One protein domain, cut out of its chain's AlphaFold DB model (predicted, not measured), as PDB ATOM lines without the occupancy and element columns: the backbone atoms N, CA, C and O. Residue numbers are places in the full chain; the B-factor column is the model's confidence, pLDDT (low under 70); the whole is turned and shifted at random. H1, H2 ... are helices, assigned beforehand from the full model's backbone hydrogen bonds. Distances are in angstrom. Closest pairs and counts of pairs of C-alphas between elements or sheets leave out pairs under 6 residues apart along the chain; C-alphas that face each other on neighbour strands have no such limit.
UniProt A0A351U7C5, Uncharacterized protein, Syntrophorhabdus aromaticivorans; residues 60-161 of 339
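This is residues 60 to 161 of the 339 residues of an uncharacterized protein of Syntrophorhabdus aromaticivorans (UniProt A0A351U7C5). Look for a four-cornered core of short helices: H5 and H6 stand side by side as a hairpin, H4 stands beside H6, and H2 with the very short H3 makes the remaining corner next to H5, more loosely closed towards H4. H1 lies across H2 at one end of the longest axis, and H7 packs on the hairpin at the other end. The printed part has 102 residues with seven named helices, H1 to H7 in order along the chain, and no named strand; its class is all helix. It is compact, with a radius of gyration of the C-alphas of 13.1 A, and a rounded outline spanning 39 by 30 by 26 A.

Start at H5, residues 114 to 126, the longest helix. It forms a helical hairpin with H6, residues 136 to 146: they touch, closest at the C-alphas of Leu 117 and Leu 145, 6.7 A apart, at a shallow tilt of 29 degrees, opposite ways. H3, residues 93 to 96, touches H5, with the C-alphas of Pro 93 and Ser 123 closest at 4.2 A. H2, residues 83 to 89, touches H5 at residues 115 to 116 alone; the C-alphas of Gly 87 and Ser 116 are closest at 5.1 A, and the tilt is a shallow 21 degrees, the same way. H4, residues 99 to 107, touches H6, closest at the C-alphas of Thr 99 and Ser 137, 5.6 A apart, at a shallow tilt of 31 degrees, the same way. H4 is close to H2 but not clearly touching, with the C-alphas of Val 86 and Val 105 closest at 7.5 A. Farther out, H1, residues 64 to 74, touches H2 at 82 degrees, about perpendicular, with the C-alphas of Tyr 66 and Ala 85 closest at 5.1 A. At the other end H7, residues 153 to 159, makes a helical hairpin with H6; they only just touch, with 3 pairs of C-alphas within 8 A, the closest being those of Asn 146 and Gln 159 at 6.3 A. H1 and H7 are apart. In H1, H2, H4, H5, H6 and H7 every O i to N i+4 pair is within hydrogen-bond range; H3 is too short for such a pair, and its one O i to N i+3 pair is not within range.

Find C-alpha 114 at (12.604, 59.322, -41.169); from there H5 runs 18.2 A to C-alpha 126 at (9.778, 54.919, -23.733). H6 and H1 each measure 15.5 A from first to last C-alpha, H4 11.9 A, H2 9.9 A, H7 9.7 A and H3 5.3 A. H1 begins at C-alpha 64 at (-2.278, 43.963, -34.987), and H7 ends at C-alpha 159 at (22.988, 62.318, -35.940).

The two C-alphas farthest apart are those of Ser 77 and Ala 160, 39.5 A. The printed part runs from residue 60 to 161 and has no cut. The links from H2 to H3 and from H3 to H4 are tight, the other four are short, and no link is long. The mean pLDDT of the printed part is 91.6, and no printed residue is under 70.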
ATOM      1  N   PRO A  60       2.028  55.494 -36.658       77.81
ATOM      2  CA  PRO A  60       1.178  54.704 -37.535       77.81
ATOM      3  C   PRO A  60       0.004  54.107 -36.745       77.81
ATOM      4  O   PRO A  60       0.184  53.704 -35.594       77.81
ATOM      5  N   ALA A  61      -1.183  54.036 -37.354       77.06
ATOM      6  CA  ALA A  61      -2.342  53.417 -36.713       77.06
ATOM      7  C   ALA A  61      -1.988  51.995 -36.222       77.06
ATOM      8  O   ALA A  61      -1.291  51.277 -36.951       77.06
ATOM      9  N   PRO A  62      -2.420  51.583 -35.012       74.94
ATOM     10  CA  PRO A  62      -2.190  50.234 -34.510       74.94
ATOM     11  C   PRO A  62      -2.703  49.199 -35.508       74.94
ATOM     12  O   PRO A  62      -3.875  49.197 -35.870       74.94
ATOM     13  N   LEU A  63      -1.813  48.324 -35.971       83.12
ATOM     14  CA  LEU A  63      -2.148  47.277 -36.925       83.12
ATOM     15  C   LEU A  63      -1.671  45.941 -36.364       83.12
ATOM     16  O   LEU A  63      -0.545  45.518 -36.619       83.12
ATOM     17  N   GLU A  64      -2.554  45.260 -35.629       86.56
ATOM     18  CA  GLU A  64      -2.278  43.963 -34.987       86.56
ATOM     19  C   GLU A  64      -1.688  42.926 -35.946       86.56
ATOM     20  O   GLU A  64      -0.907  42.067 -35.539       86.56
ATOM     21  N   ARG A  65      -2.030  43.015 -37.239       91.75
ATOM     22  CA  ARG A  65      -1.471  42.142 -38.278       91.75
ATOM     23  C   ARG A  65       0.060  42.161 -38.309       91.75
ATOM     24  O   ARG A  65       0.648  41.113 -38.527       91.75
ATOM     25  N   TYR A  66       0.694  43.310 -38.060       92.94
ATOM     26  CA  TYR A  66       2.152  43.440 -38.094       92.94
ATOM     27  C   TYR A  66       2.805  42.882 -36.830       92.94
ATOM     28  O   TYR A  66       3.875  42.289 -36.908       92.94
ATOM     29  N   THR A  67       2.131  42.972 -35.683       90.88
ATOM     30  CA  THR A  67       2.565  42.274 -34.466       90.88
ATOM     31  C   THR A  67       2.452  40.756 -34.635       90.88
ATOM     32  O   THR A  67       3.371  40.030 -34.277       90.88
ATOM     33  N   LYS A  68       1.374  40.260 -35.259       92.94
ATOM     34  CA  LYS A  68       1.230  38.832 -35.603       92.94
ATOM     35  C   LYS A  68       2.297  38.377 -36.600       92.94
ATOM     36  O   LYS A  68       2.803  37.264 -36.497       92.94
ATOM     37  N   GLU A  69       2.638  39.226 -37.564       93.56
ATOM     38  CA  GLU A  69       3.717  38.970 -38.517       93.56
ATOM     39  C   GLU A  69       5.077  38.859 -37.818       93.56
ATOM     40  O   GLU A  69       5.821  37.922 -38.095       93.56
ATOM     41  N   TRP A  70       5.355  39.741 -36.855       95.12
ATOM     42  CA  TRP A  70       6.528  39.635 -35.989       95.12
ATOM     43  C   TRP A  70       6.562  38.314 -35.210       95.12
ATOM     44  O   TRP A  70       7.591  37.640 -35.194       95.12
ATOM     45  N   SER A  71       5.436  37.881 -34.634       94.50
ATOM     46  CA  SER A  71       5.358  36.583 -33.950       94.50
ATOM     47  C   SER A  71       5.670  35.411 -34.886       94.50
ATOM     48  O   SER A  71       6.421  34.519 -34.501       94.50
ATOM     49  N   LYS A  72       5.148  35.433 -36.122       93.81
ATOM     50  CA  LYS A  72       5.441  34.412 -37.144       93.81
ATOM     51  C   LYS A  72       6.911  34.408 -37.562       93.81
ATOM     52  O   LYS A  72       7.455  33.347 -37.853       93.81
ATOM     53  N   PHE A  73       7.539  35.579 -37.611       94.31
ATOM     54  CA  PHE A  73       8.963  35.700 -37.903       94.31
ATOM     55  C   PHE A  73       9.814  35.089 -36.783       94.31
ATOM     56  O   PHE A  73      10.674  34.256 -37.055       94.31
ATOM     57  N   ILE A  74       9.527  35.408 -35.513       94.06
ATOM     58  CA  ILE A  74      10.249  34.810 -34.375       94.06
ATOM     59  C   ILE A  74      10.051  33.290 -34.313       94.06
ATOM     60  O   ILE A  74      10.988  32.574 -33.970       94.06
ATOM     61  N   SER A  75       8.858  32.781 -34.640       93.75
ATOM     62  CA  SER A  75       8.582  31.338 -34.640       93.75
ATOM     63  C   SER A  75       9.184  30.585 -35.832       93.75
ATOM     64  O   SER A  75       8.945  29.388 -35.967       93.75
ATOM     65  N   GLY A  76       9.906  31.266 -36.730       91.38
ATOM     66  CA  GLY A  76      10.465  30.676 -37.951       91.38
ATOM     67  C   GLY A  76       9.422  30.349 -39.023       91.38
ATOM     68  O   GLY A  76       9.752  29.774 -40.053       91.38
ATOM     69  N   SER A  77       8.158  30.728 -38.817       91.94
ATOM     70  CA  SER A  77       7.067  30.502 -39.775       91.94
ATOM     71  C   SER A  77       7.035  31.541 -40.902       91.94
ATOM     72  O   SER A  77       6.235  31.418 -41.830       91.94
ATOM     73  N   LYS A  78       7.859  32.590 -40.812       90.12
ATOM     74  CA  LYS A  78       8.071  33.589 -41.862       90.12
ATOM     75  C   LYS A  78       9.555  33.957 -41.912       90.12
ATOM     76  O   LYS A  78      10.124  34.314 -40.889       90.12
ATOM     77  N   GLU A  79      10.155  33.914 -43.098       86.56
ATOM     78  CA  GLU A  79      11.597  34.156 -43.279       86.56
ATOM     79  C   GLU A  79      11.987  35.640 -43.244       86.56
ATOM     80  O   GLU A  79      13.132  35.977 -42.955       86.56
ATOM     81  N   SER A  80      11.058  36.549 -43.553       89.31
ATOM     82  CA  SER A  80      11.331  37.988 -43.635       89.31
ATOM     83  C   SER A  80      10.126  38.836 -43.226       89.31
ATOM     84  O   SER A  80       8.986  38.374 -43.239       89.31
ATOM     85  N   LEU A  81      10.380  40.087 -42.838       92.75
ATOM     86  CA  LEU A  81       9.344  41.060 -42.490       92.75
ATOM     87  C   LEU A  81       9.060  41.991 -43.666       92.75
ATOM     88  O   LEU A  81       9.978  42.489 -44.320       92.75
ATOM     89  N   ASP A  82       7.785  42.304 -43.882       91.56
ATOM     90  CA  ASP A  82       7.385  43.260 -44.906       91.56
ATOM     91  C   ASP A  82       7.898  44.663 -44.544       91.56
ATOM     92  O   ASP A  82       7.852  45.091 -43.389       91.56
ATOM     93  N   LYS A  83       8.287  45.468 -45.541       90.88
ATOM     94  CA  LYS A  83       8.778  46.844 -45.312       90.88
ATOM     95  C   LYS A  83       7.797  47.711 -44.510       90.88
ATOM     96  O   LYS A  83       8.207  48.526 -43.684       90.88
ATOM     97  N   LYS A  84       6.488  47.540 -44.741       91.00
ATOM     98  CA  LYS A  84       5.439  48.237 -43.974       91.00
ATOM     99  C   LYS A  84       5.360  47.732 -42.531       91.00
ATOM    100  O   LYS A  84       5.150  48.548 -41.636       91.00
ATOM    101  N   ALA A  85       5.559  46.430 -42.315       93.12
ATOM    102  CA  ALA A  85       5.625  45.840 -40.985       93.12
ATOM    103  C   ALA A  85       6.831  46.392 -40.224       93.12
ATOM    104  O   ALA A  85       6.643  46.949 -39.153       93.12
ATOM    105  N   VAL A  86       8.032  46.382 -40.815       94.25
ATOM    106  CA  VAL A  86       9.230  47.007 -40.221       94.25
ATOM    107  C   VAL A  86       8.956  48.464 -39.850       94.25
ATOM    108  O   VAL A  86       9.209  48.882 -38.722       94.25
ATOM    109  N   GLY A  87       8.361  49.227 -40.773       93.31
ATOM    110  CA  GLY A  87       8.018  50.624 -40.532       93.31
ATOM    111  C   GLY A  87       7.085  50.835 -39.337       93.31
ATOM    112  O   GLY A  87       7.275  51.802 -38.605       93.31
ATOM    113  N   PHE A  88       6.115  49.941 -39.128       94.25
ATOM    114  CA  PHE A  88       5.220  49.943 -37.971       94.25
ATOM    115  C   PHE A  88       5.917  49.473 -36.687       94.25
ATOM    116  O   PHE A  88       5.783  50.112 -35.649       94.25
ATOM    117  N   LEU A  89       6.673  48.377 -36.753       95.44
ATOM    118  CA  LEU A  89       7.294  47.722 -35.601       95.44
ATOM    119  C   LEU A  89       8.367  48.592 -34.937       95.44
ATOM    120  O   LEU A  89       8.521  48.522 -33.724       95.44
ATOM    121  N   CYS A  90       9.003  49.508 -35.678       95.81
ATOM    122  CA  CYS A  90       9.841  50.555 -35.085       95.81
ATOM    123  C   CYS A  90       9.102  51.412 -34.033       95.81
ATOM    124  O   CYS A  90       9.753  52.038 -33.208       95.81
ATOM    125  N   TRP A  91       7.765  51.458 -34.047       94.50
ATOM    126  CA  TRP A  91       6.927  52.216 -33.105       94.50
ATOM    127  C   TRP A  91       6.334  51.365 -31.974       94.50
ATOM    128  O   TRP A  91       5.460  51.842 -31.239       94.50
ATOM    129  N   VAL A  92       6.725  50.096 -31.867       94.44
ATOM    130  CA  VAL A  92       6.315  49.199 -30.784       94.44
ATOM    131  C   VAL A  92       7.512  49.043 -29.847       94.44
ATOM    132  O   VAL A  92       8.459  48.363 -30.241       94.44
ATOM    133  N   PRO A  93       7.513  49.676 -28.656       93.88
ATOM    134  CA  PRO A  93       8.712  49.795 -27.833       93.88
ATOM    135  C   PRO A  93       9.418  48.476 -27.545       93.88
ATOM    136  O   PRO A  93      10.631  48.405 -27.677       93.88
ATOM    137  N   GLU A  94       8.664  47.426 -27.240       93.69
ATOM    138  CA  GLU A  94       9.170  46.102 -26.877       93.69
ATOM    139  C   GLU A  94       9.813  45.370 -28.062       93.69
ATOM    140  O   GLU A  94      10.693  44.536 -27.872       93.69
ATOM    141  N   ILE A  95       9.389  45.684 -29.291       95.38
ATOM    142  CA  ILE A  95       9.885  45.049 -30.521       95.38
ATOM    143  C   ILE A  95      11.015  45.873 -31.131       95.38
ATOM    144  O   ILE A  95      12.030  45.329 -31.551       95.38
ATOM    145  N   ALA A  96      10.867  47.196 -31.157       95.31
ATOM    146  CA  ALA A  96      11.838  48.129 -31.716       95.31
ATOM    147  C   ALA A  96      13.223  48.025 -31.060       95.31
ATOM    148  O   ALA A  96      14.226  48.355 -31.688       95.31
ATOM    149  N   ILE A  97      13.263  47.572 -29.808       93.19
ATOM    150  CA  ILE A  97      14.476  47.398 -29.006       93.19
ATOM    151  C   ILE A  97      14.942  45.938 -28.967       93.19
ATOM    152  O   ILE A  97      15.963  45.646 -28.349       93.19
ATOM    153  N   ASP A  98      14.193  45.010 -29.565       94.12
ATOM    154  CA  ASP A  98      14.555  43.597 -29.600       94.12
ATOM    155  C   ASP A  98      15.759  43.407 -30.533       94.12
ATOM    156  O   ASP A  98      15.762  43.835 -31.692       94.12
ATOM    157  N   THR A  99      16.807  42.757 -30.029       92.50
ATOM    158  CA  THR A  99      18.060  42.570 -30.771       92.50
ATOM    159  C   THR A  99      17.870  41.742 -32.041       92.50
ATOM    160  O   THR A  99      18.565  41.987 -33.026       92.50
ATOM    161  N   ARG A 100      16.907  40.811 -32.075       93.25
ATOM    162  CA  ARG A 100      16.588  39.999 -33.262       93.25
ATOM    163  C   ARG A 100      15.878  40.839 -34.314       93.25
ATOM    164  O   ARG A 100      16.193  40.717 -35.496       93.25
ATOM    165  N   PHE A 101      14.966  41.721 -33.896       95.31
ATOM    166  CA  PHE A 101      14.316  42.665 -34.808       95.31
ATOM    167  C   PHE A 101      15.353  43.603 -35.429       95.31
ATOM    168  O   PHE A 101      15.435  43.728 -36.648       95.31
ATOM    169  N   LEU A 102      16.208  44.204 -34.601       94.69
ATOM    170  CA  LEU A 102      17.256  45.112 -35.059       94.69
ATOM    171  C   LEU A 102      18.295  44.415 -35.952       94.69
ATOM    172  O   LEU A 102      18.733  44.995 -36.948       94.69
ATOM    173  N   ALA A 103      18.648  43.161 -35.654       91.81
ATOM    174  CA  ALA A 103      19.501  42.343 -36.515       91.81
ATOM    175  C   ALA A 103      18.847  42.072 -37.877       91.81
ATOM    176  O   ALA A 103      19.514  42.234 -38.897       91.81
ATOM    177  N   CYS A 104      17.550  41.742 -37.908       92.44
ATOM    178  CA  CYS A 104      16.775  41.567 -39.141       92.44
ATOM    179  C   CYS A 104      16.741  42.852 -39.981       92.44
ATOM    180  O   CYS A 104      17.015  42.829 -41.181       92.44
ATOM    181  N   VAL A 105      16.481  44.002 -39.353       93.69
ATOM    182  CA  VAL A 105      16.506  45.297 -40.045       93.69
ATOM    183  C   VAL A 105      17.896  45.567 -40.627       93.69
ATOM    184  O   VAL A 105      18.009  45.940 -41.793       93.69
ATOM    185  N   LYS A 106      18.962  45.319 -39.858       91.38
ATOM    186  CA  LYS A 106      20.344  45.517 -40.311       91.38
ATOM    187  C   LYS A 106      20.719  44.589 -41.474       91.38
ATOM    188  O   LYS A 106      21.332  45.065 -42.429       91.38
ATOM    189  N   SER A 107      20.361  43.303 -41.404       89.19
ATOM    190  CA  SER A 107      20.697  42.297 -42.423       89.19
ATOM    191  C   SER A 107      19.877  42.440 -43.702       89.19
ATOM    192  O   SER A 107      20.389  42.152 -44.778       89.19
ATOM    193  N   SER A 108      18.650  42.960 -43.613       86.44
ATOM    194  CA  SER A 108      17.783  43.200 -44.775       86.44
ATOM    195  C   SER A 108      18.345  44.218 -45.777       86.44
ATOM    196  O   SER A 108      17.799  44.376 -46.867       86.44
ATOM    197  N   GLY A 109      19.384  44.972 -45.399       81.44
ATOM    198  CA  GLY A 109      19.946  46.045 -46.217       81.44
ATOM    199  C   GLY A 109      19.018  47.254 -46.385       81.44
ATOM    200  O   GLY A 109      19.440  48.244 -46.976       81.44
ATOM    201  N   MET A 110      17.795  47.220 -45.843       85.12
ATOM    202  CA  MET A 110      16.817  48.287 -46.013       85.12
ATOM    203  C   MET A 110      17.243  49.573 -45.307       85.12
ATOM    204  O   MET A 110      17.495  49.586 -44.100       85.12
ATOM    205  N   ASP A 111      17.198  50.683 -46.036       89.00
ATOM    206  CA  ASP A 111      17.331  51.998 -45.426       89.00
ATOM    207  C   ASP A 111      16.004  52.426 -44.790       89.00
ATOM    208  O   ASP A 111      14.940  52.470 -45.425       89.00
ATOM    209  N   LEU A 112      16.072  52.741 -43.498       93.56
ATOM    210  CA  LEU A 112      14.930  53.228 -42.745       93.56
ATOM    211  C   LEU A 112      14.624  54.676 -43.126       93.56
ATOM    212  O   LEU A 112      15.496  55.545 -43.154       93.56
ATOM    213  N   ASN A 113      13.346  54.952 -43.377       92.69
ATOM    214  CA  ASN A 113      12.894  56.322 -43.575       92.69
ATOM    215  C   ASN A 113      12.859  57.087 -42.237       92.69
ATOM    216  O   ASN A 113      12.877  56.499 -41.153       92.69
ATOM    217  N   ARG A 114      12.721  58.415 -42.324       93.25
ATOM    218  CA  ARG A 114      12.604  59.322 -41.169       93.25
ATOM    219  C   ARG A 114      11.593  58.839 -40.121       93.25
ATOM    220  O   ARG A 114      11.870  58.915 -38.930       93.25
ATOM    221  N   ARG A 115      10.413  58.364 -40.541       92.38
ATOM    222  CA  ARG A 115       9.348  57.948 -39.610       92.38
ATOM    223  C   ARG A 115       9.734  56.688 -38.843       92.38
ATOM    224  O   ARG A 115       9.470  56.614 -37.651       92.38
ATOM    225  N   SER A 116      10.364  55.719 -39.497       94.69
ATOM    226  CA  SER A 116      10.871  54.513 -38.836       94.69
ATOM    227  C   SER A 116      11.964  54.850 -37.822       94.69
ATOM    228  O   SER A 116      11.912  54.368 -36.696       94.69
ATOM    229  N   LEU A 117      12.894  55.742 -38.177       95.38
ATOM    230  CA  LEU A 117      13.946  56.207 -37.267       95.38
ATOM    231  C   LEU A 117      13.380  56.956 -36.053       95.38
ATOM    232  O   LEU A 117      13.791  56.696 -34.927       95.38
ATOM    233  N   ALA A 118      12.388  57.828 -36.263       93.88
ATOM    234  CA  ALA A 118      11.682  58.497 -35.171       93.88
ATOM    235  C   ALA A 118      10.987  57.492 -34.236       93.88
ATOM    236  O   ALA A 118      11.045  57.647 -33.018       93.88
ATOM    237  N   GLY A 119      10.381  56.442 -34.804       94.88
ATOM    238  CA  GLY A 119       9.821  55.332 -34.039       94.88
ATOM    239  C   GLY A 119      10.866  54.654 -33.153       94.88
ATOM    240  O   GLY A 119      10.615  54.477 -31.963       94.88
ATOM    241  N   LEU A 120      12.046  54.333 -33.701       95.38
ATOM    242  CA  LEU A 120      13.127  53.689 -32.946       95.38
ATOM    243  C   LEU A 120      13.592  54.547 -31.764       95.38
ATOM    244  O   LEU A 120      13.613  54.057 -30.638       95.38
ATOM    245  N   ILE A 121      13.898  55.831 -31.992       95.06
ATOM    246  CA  ILE A 121      14.324  56.741 -30.912       95.06
ATOM    247  C   ILE A 121      13.244  56.840 -29.837       95.06
ATOM    248  O   ILE A 121      13.530  56.694 -28.650       95.06
ATOM    249  N   ARG A 122      11.986  57.033 -30.245       94.50
ATOM    250  CA  ARG A 122      10.860  57.093 -29.312       94.50
ATOM    251  C   ARG A 122      10.739  55.809 -28.493       94.50
ATOM    252  O   ARG A 122      10.480  55.876 -27.298       94.50
ATOM    253  N   SER A 123      10.912  54.654 -29.123       94.94
ATOM    254  CA  SER A 123      10.862  53.357 -28.452       94.94
ATOM    255  C   SER A 123      11.975  53.212 -27.412       94.94
ATOM    256  O   SER A 123      11.688  52.812 -26.284       94.94
ATOM    257  N   CYS A 124      13.201  53.644 -27.730       94.50
ATOM    258  CA  CYS A 124      14.289  53.751 -26.752       94.50
ATOM    259  C   CYS A 124      13.912  54.685 -25.589       94.50
ATOM    260  O   CYS A 124      14.073  54.325 -24.427       94.50
ATOM    261  N   HIS A 125      13.342  55.858 -25.878       94.94
ATOM    262  CA  HIS A 125      12.917  56.834 -24.864       94.94
ATOM    263  C   HIS A 125      11.782  56.334 -23.964       94.94
ATOM    264  O   HIS A 125      11.752  56.648 -22.772       94.94
ATOM    265  N   CYS A 126      10.841  55.560 -24.508       93.50
ATOM    266  CA  CYS A 126       9.778  54.919 -23.733       93.50
ATOM    267  C   CYS A 126      10.335  53.865 -22.773       93.50
ATOM    268  O   CYS A 126       9.843  53.739 -21.656       93.50
ATOM    269  N   MET A 127      11.366  53.139 -23.196       92.69
ATOM    270  CA  MET A 127      11.946  52.017 -22.460       92.69
ATOM    271  C   MET A 127      13.225  52.402 -21.706       92.69
ATOM    272  O   MET A 127      13.990  51.529 -21.312       92.69
ATOM    273  N   TRP A 128      13.439  53.698 -21.463       92.50
ATOM    274  CA  TRP A 128      14.683  54.246 -20.910       92.50
ATOM    275  C   TRP A 128      15.096  53.662 -19.549       92.50
ATOM    276  O   TRP A 128      16.277  53.547 -19.257       92.50
ATOM    277  N   GLU A 129      14.139  53.306 -18.686       89.38
ATOM    278  CA  GLU A 129      14.430  52.652 -17.395       89.38
ATOM    279  C   GLU A 129      14.746  51.150 -17.548       89.38
ATOM    280  O   GLU A 129      15.408  50.580 -16.689       89.38
ATOM    281  N   ASN A 130      14.304  50.522 -18.642       86.75
ATOM    282  CA  ASN A 130      14.418  49.078 -18.883       86.75
ATOM    283  C   ASN A 130      15.585  48.713 -19.811       86.75
ATOM    284  O   ASN A 130      15.930  47.539 -19.938       86.75
ATOM    285  N   ILE A 131      16.159  49.699 -20.499       81.69
ATOM    286  CA  ILE A 131      17.249  49.514 -21.452       81.69
ATOM    287  C   ILE A 131      18.417  50.361 -20.976       81.69
ATOM    288  O   ILE A 131      18.386  51.581 -21.155       81.69
ATOM    289  N   PRO A 132      19.448  49.738 -20.390       74.81
ATOM    290  CA  PRO A 132      20.656  50.468 -20.087       74.81
ATOM    291  C   PRO A 132      21.308  50.947 -21.404       74.81
ATOM    292  O   PRO A 132      21.194  50.272 -22.429       74.81
ATOM    293  N   PRO A 133      21.967  52.106 -21.420       72.31
ATOM    294  CA  PRO A 133      22.634  52.673 -22.599       72.31
ATOM    295  C   PRO A 133      23.678  51.748 -23.237       72.31
ATOM    296  O   PRO A 133      23.862  51.782 -24.451       72.31
ATOM    297  N   GLU A 134      24.308  50.877 -22.445       76.88
ATOM    298  CA  GLU A 134      25.259  49.854 -22.899       76.88
ATOM    299  C   GLU A 134      24.574  48.695 -23.642       76.88
ATOM    300  O   GLU A 134      25.229  47.766 -24.124       76.88
ATOM    301  N   ASN A 135      23.241  48.704 -23.729       84.88
ATOM    302  CA  ASN A 135      22.498  47.662 -24.409       84.88
ATOM    303  C   ASN A 135      22.858  47.639 -25.910       84.88
ATOM    304  O   ASN A 135      22.760  48.671 -26.588       84.88
ATOM    305  N   PRO A 136      23.189  46.462 -26.481       88.50
ATOM    306  CA  PRO A 136      23.525  46.322 -27.898       88.50
ATOM    307  C   PRO A 136      22.494  46.936 -28.852       88.50
ATOM    308  O   PRO A 136      22.855  47.435 -29.920       88.50
ATOM    309  N   SER A 137      21.216  46.941 -28.469       90.75
ATOM    310  CA  SER A 137      20.139  47.547 -29.246       90.75
ATOM    311  C   SER A 137      20.351  49.043 -29.476       90.75
ATOM    312  O   SER A 137      20.127  49.515 -30.590       90.75
ATOM    313  N   VAL A 138      20.850  49.783 -28.482       91.62
ATOM    314  CA  VAL A 138      21.126  51.225 -28.607       91.62
ATOM    315  C   VAL A 138      22.231  51.466 -29.636       91.62
ATOM    316  O   VAL A 138      22.068  52.289 -30.539       91.62
ATOM    317  N   HIS A 139      23.312  50.684 -29.589       91.50
ATOM    318  CA  HIS A 139      24.390  50.763 -30.579       91.50
ATOM    319  C   HIS A 139      23.912  50.442 -32.001       91.50
ATOM    320  O   HIS A 139      24.315  51.112 -32.957       91.50
ATOM    321  N   ILE A 140      23.023  49.455 -32.165       93.75
ATOM    322  CA  ILE A 140      22.443  49.149 -33.478       93.75
ATOM    323  C   ILE A 140      21.560  50.307 -33.961       93.75
ATOM    324  O   ILE A 140      21.667  50.695 -35.124       93.75
ATOM    325  N   VAL A 141      20.743  50.905 -33.086       94.50
ATOM    326  CA  VAL A 141      19.906  52.071 -33.420       94.50
ATOM    327  C   VAL A 141      20.763  53.267 -33.852       94.50
ATOM    328  O   VAL A 141      20.464  53.873 -34.882       94.50
ATOM    329  N   ILE A 142      21.864  53.562 -33.151       94.19
ATOM    330  CA  ILE A 142      22.836  54.595 -33.558       94.19
ATOM    331  C   ILE A 142      23.408  54.278 -34.948       94.19
ATOM    332  O   ILE A 142      23.461  55.149 -35.819       94.19
ATOM    333  N   GLY A 143      23.784  53.021 -35.199       93.62
ATOM    334  CA  GLY A 143      24.257  52.575 -36.511       93.62
ATOM    335  C   GLY A 143      23.224  52.776 -37.628       93.62
ATOM    336  O   GLY A 143      23.570  53.250 -38.711       93.62
ATOM    337  N   LEU A 144      21.949  52.468 -37.368       94.12
ATOM    338  CA  LEU A 144      20.846  52.684 -38.312       94.12
ATOM    339  C   LEU A 144      20.598  54.178 -38.573       94.12
ATOM    340  O   LEU A 144      20.391  54.567 -39.722       94.12
ATOM    341  N   LEU A 145      20.678  55.021 -37.541       94.19
ATOM    342  CA  LEU A 145      20.593  56.477 -37.676       94.19
ATOM    343  C   LEU A 145      21.742  57.029 -38.525       94.19
ATOM    344  O   LEU A 145      21.491  57.802 -39.445       94.19
ATOM    345  N   ASN A 146      22.981  56.591 -38.302       94.75
ATOM    346  CA  ASN A 146      24.154  57.021 -39.076       94.75
ATOM    347  C   ASN A 146      24.108  56.630 -40.557       94.75
ATOM    348  O   ASN A 146      24.775  57.252 -41.387       94.75
ATOM    349  N   ARG A 147      23.315  55.618 -40.913       93.75
ATOM    350  CA  ARG A 147      23.082  55.226 -42.307       93.75
ATOM    351  C   ARG A 147      22.065  56.103 -43.029       93.75
ATOM    352  O   ARG A 147      21.987  56.025 -44.249       93.75
ATOM    353  N   TYR A 148      21.309  56.946 -42.328       94.50
ATOM    354  CA  TYR A 148      20.351  57.835 -42.976       94.50
ATOM    355  C   TYR A 148      21.057  58.814 -43.930       94.50
ATOM    356  O   TYR A 148      22.060  59.442 -43.577       94.50
ATOM    357  N   ARG A 149      20.532  58.915 -45.156       93.19
ATOM    358  CA  ARG A 149      21.028  59.780 -46.247       93.19
ATOM    359  C   ARG A 149      19.959  60.728 -46.802       93.19
ATOM    360  O   ARG A 149      20.186  61.368 -47.821       93.19
ATOM    361  N   GLY A 150      18.777  60.776 -46.185       93.00
ATOM    362  CA  GLY A 150      17.729  61.717 -46.592       93.00
ATOM    363  C   GLY A 150      18.035  63.144 -46.133       93.00
ATOM    364  O   GLY A 150      19.064  63.384 -45.520       93.00
ATOM    365  N   THR A 151      17.124  64.077 -46.412       93.44
ATOM    366  CA  THR A 151      17.310  65.525 -46.188       93.44
ATOM    367  C   THR A 151      16.635  66.054 -44.918       93.44
ATOM    368  O   THR A 151      16.540  67.266 -44.715       93.44
ATOM    369  N   ASP A 152      16.105  65.171 -44.068       94.19
ATOM    370  CA  ASP A 152      15.367  65.600 -42.885       94.19
ATOM    371  C   ASP A 152      16.286  66.228 -41.830       94.19
ATOM    372  O   ASP A 152      17.133  65.562 -41.230       94.19
ATOM    373  N   GLN A 153      16.075  67.519 -41.567       93.75
ATOM    374  CA  GLN A 153      16.905  68.300 -40.650       93.75
ATOM    375  C   GLN A 153      16.874  67.774 -39.212       93.75
ATOM    376  O   GLN A 153      17.876  67.872 -38.507       93.75
ATOM    377  N   VAL A 154      15.751  67.198 -38.768       92.88
ATOM    378  CA  VAL A 154      15.645  66.653 -37.409       92.88
ATOM    379  C   VAL A 154      16.521  65.413 -37.280       92.88
ATOM    380  O   VAL A 154      17.259  65.297 -36.307       92.88
ATOM    381  N   VAL A 155      16.512  64.525 -38.276       94.50
ATOM    382  CA  VAL A 155      17.387  63.345 -38.263       94.50
ATOM    383  C   VAL A 155      18.861  63.746 -38.327       94.50
ATOM    384  O   VAL A 155      19.659  63.186 -37.582       94.50
ATOM    385  N   HIS A 156      19.233  64.750 -39.125       95.44
ATOM    386  CA  HIS A 156      20.607  65.270 -39.123       95.44
ATOM    387  C   HIS A 156      21.012  65.868 -37.775       95.44
ATOM    388  O   HIS A 156      22.106  65.610 -37.278       95.44
ATOM    389  N   LYS A 157      20.107  66.617 -37.139       95.25
ATOM    390  CA  LYS A 157      20.318  67.130 -35.787       95.25
ATOM    391  C   LYS A 157      20.506  65.994 -34.779       95.25
ATOM    392  O   LYS A 157      21.357  66.099 -33.903       95.25
ATOM    393  N   TRP A 158      19.746  64.909 -34.903       95.62
ATOM    394  CA  TRP A 158      19.917  63.721 -34.066       95.62
ATOM    395  C   TRP A 158      21.256  63.022 -34.314       95.62
ATOM    396  O   TRP A 158      21.927  62.670 -33.350       95.62
ATOM    397  N   GLN A 159      21.680  62.883 -35.576       95.19
ATOM    398  CA  GLN A 159      22.988  62.318 -35.940       95.19
ATOM    399  C   GLN A 159      24.154  63.110 -35.331       95.19
ATOM    400  O   GLN A 159      25.140  62.525 -34.895       95.19
ATOM    401  N   ALA A 160      24.031  64.437 -35.264       95.31
ATOM    402  CA  ALA A 160      25.035  65.302 -34.649       95.31
ATOM    403  C   ALA A 160      25.025  65.272 -33.106       95.31
ATOM    404  O   ALA A 160      25.954  65.788 -32.487       95.31
ATOM    405  N   HIS A 161      23.982  64.712 -32.481       95.81
ATOM    406  CA  HIS A 161      23.741  64.812 -31.037       95.81
ATOM    407  C   HIS A 161      23.239  63.501 -30.409       95.81
ATOM    408  O   HIS A 161      22.258  63.497 -29.656       95.81
TER     409      HIS A 161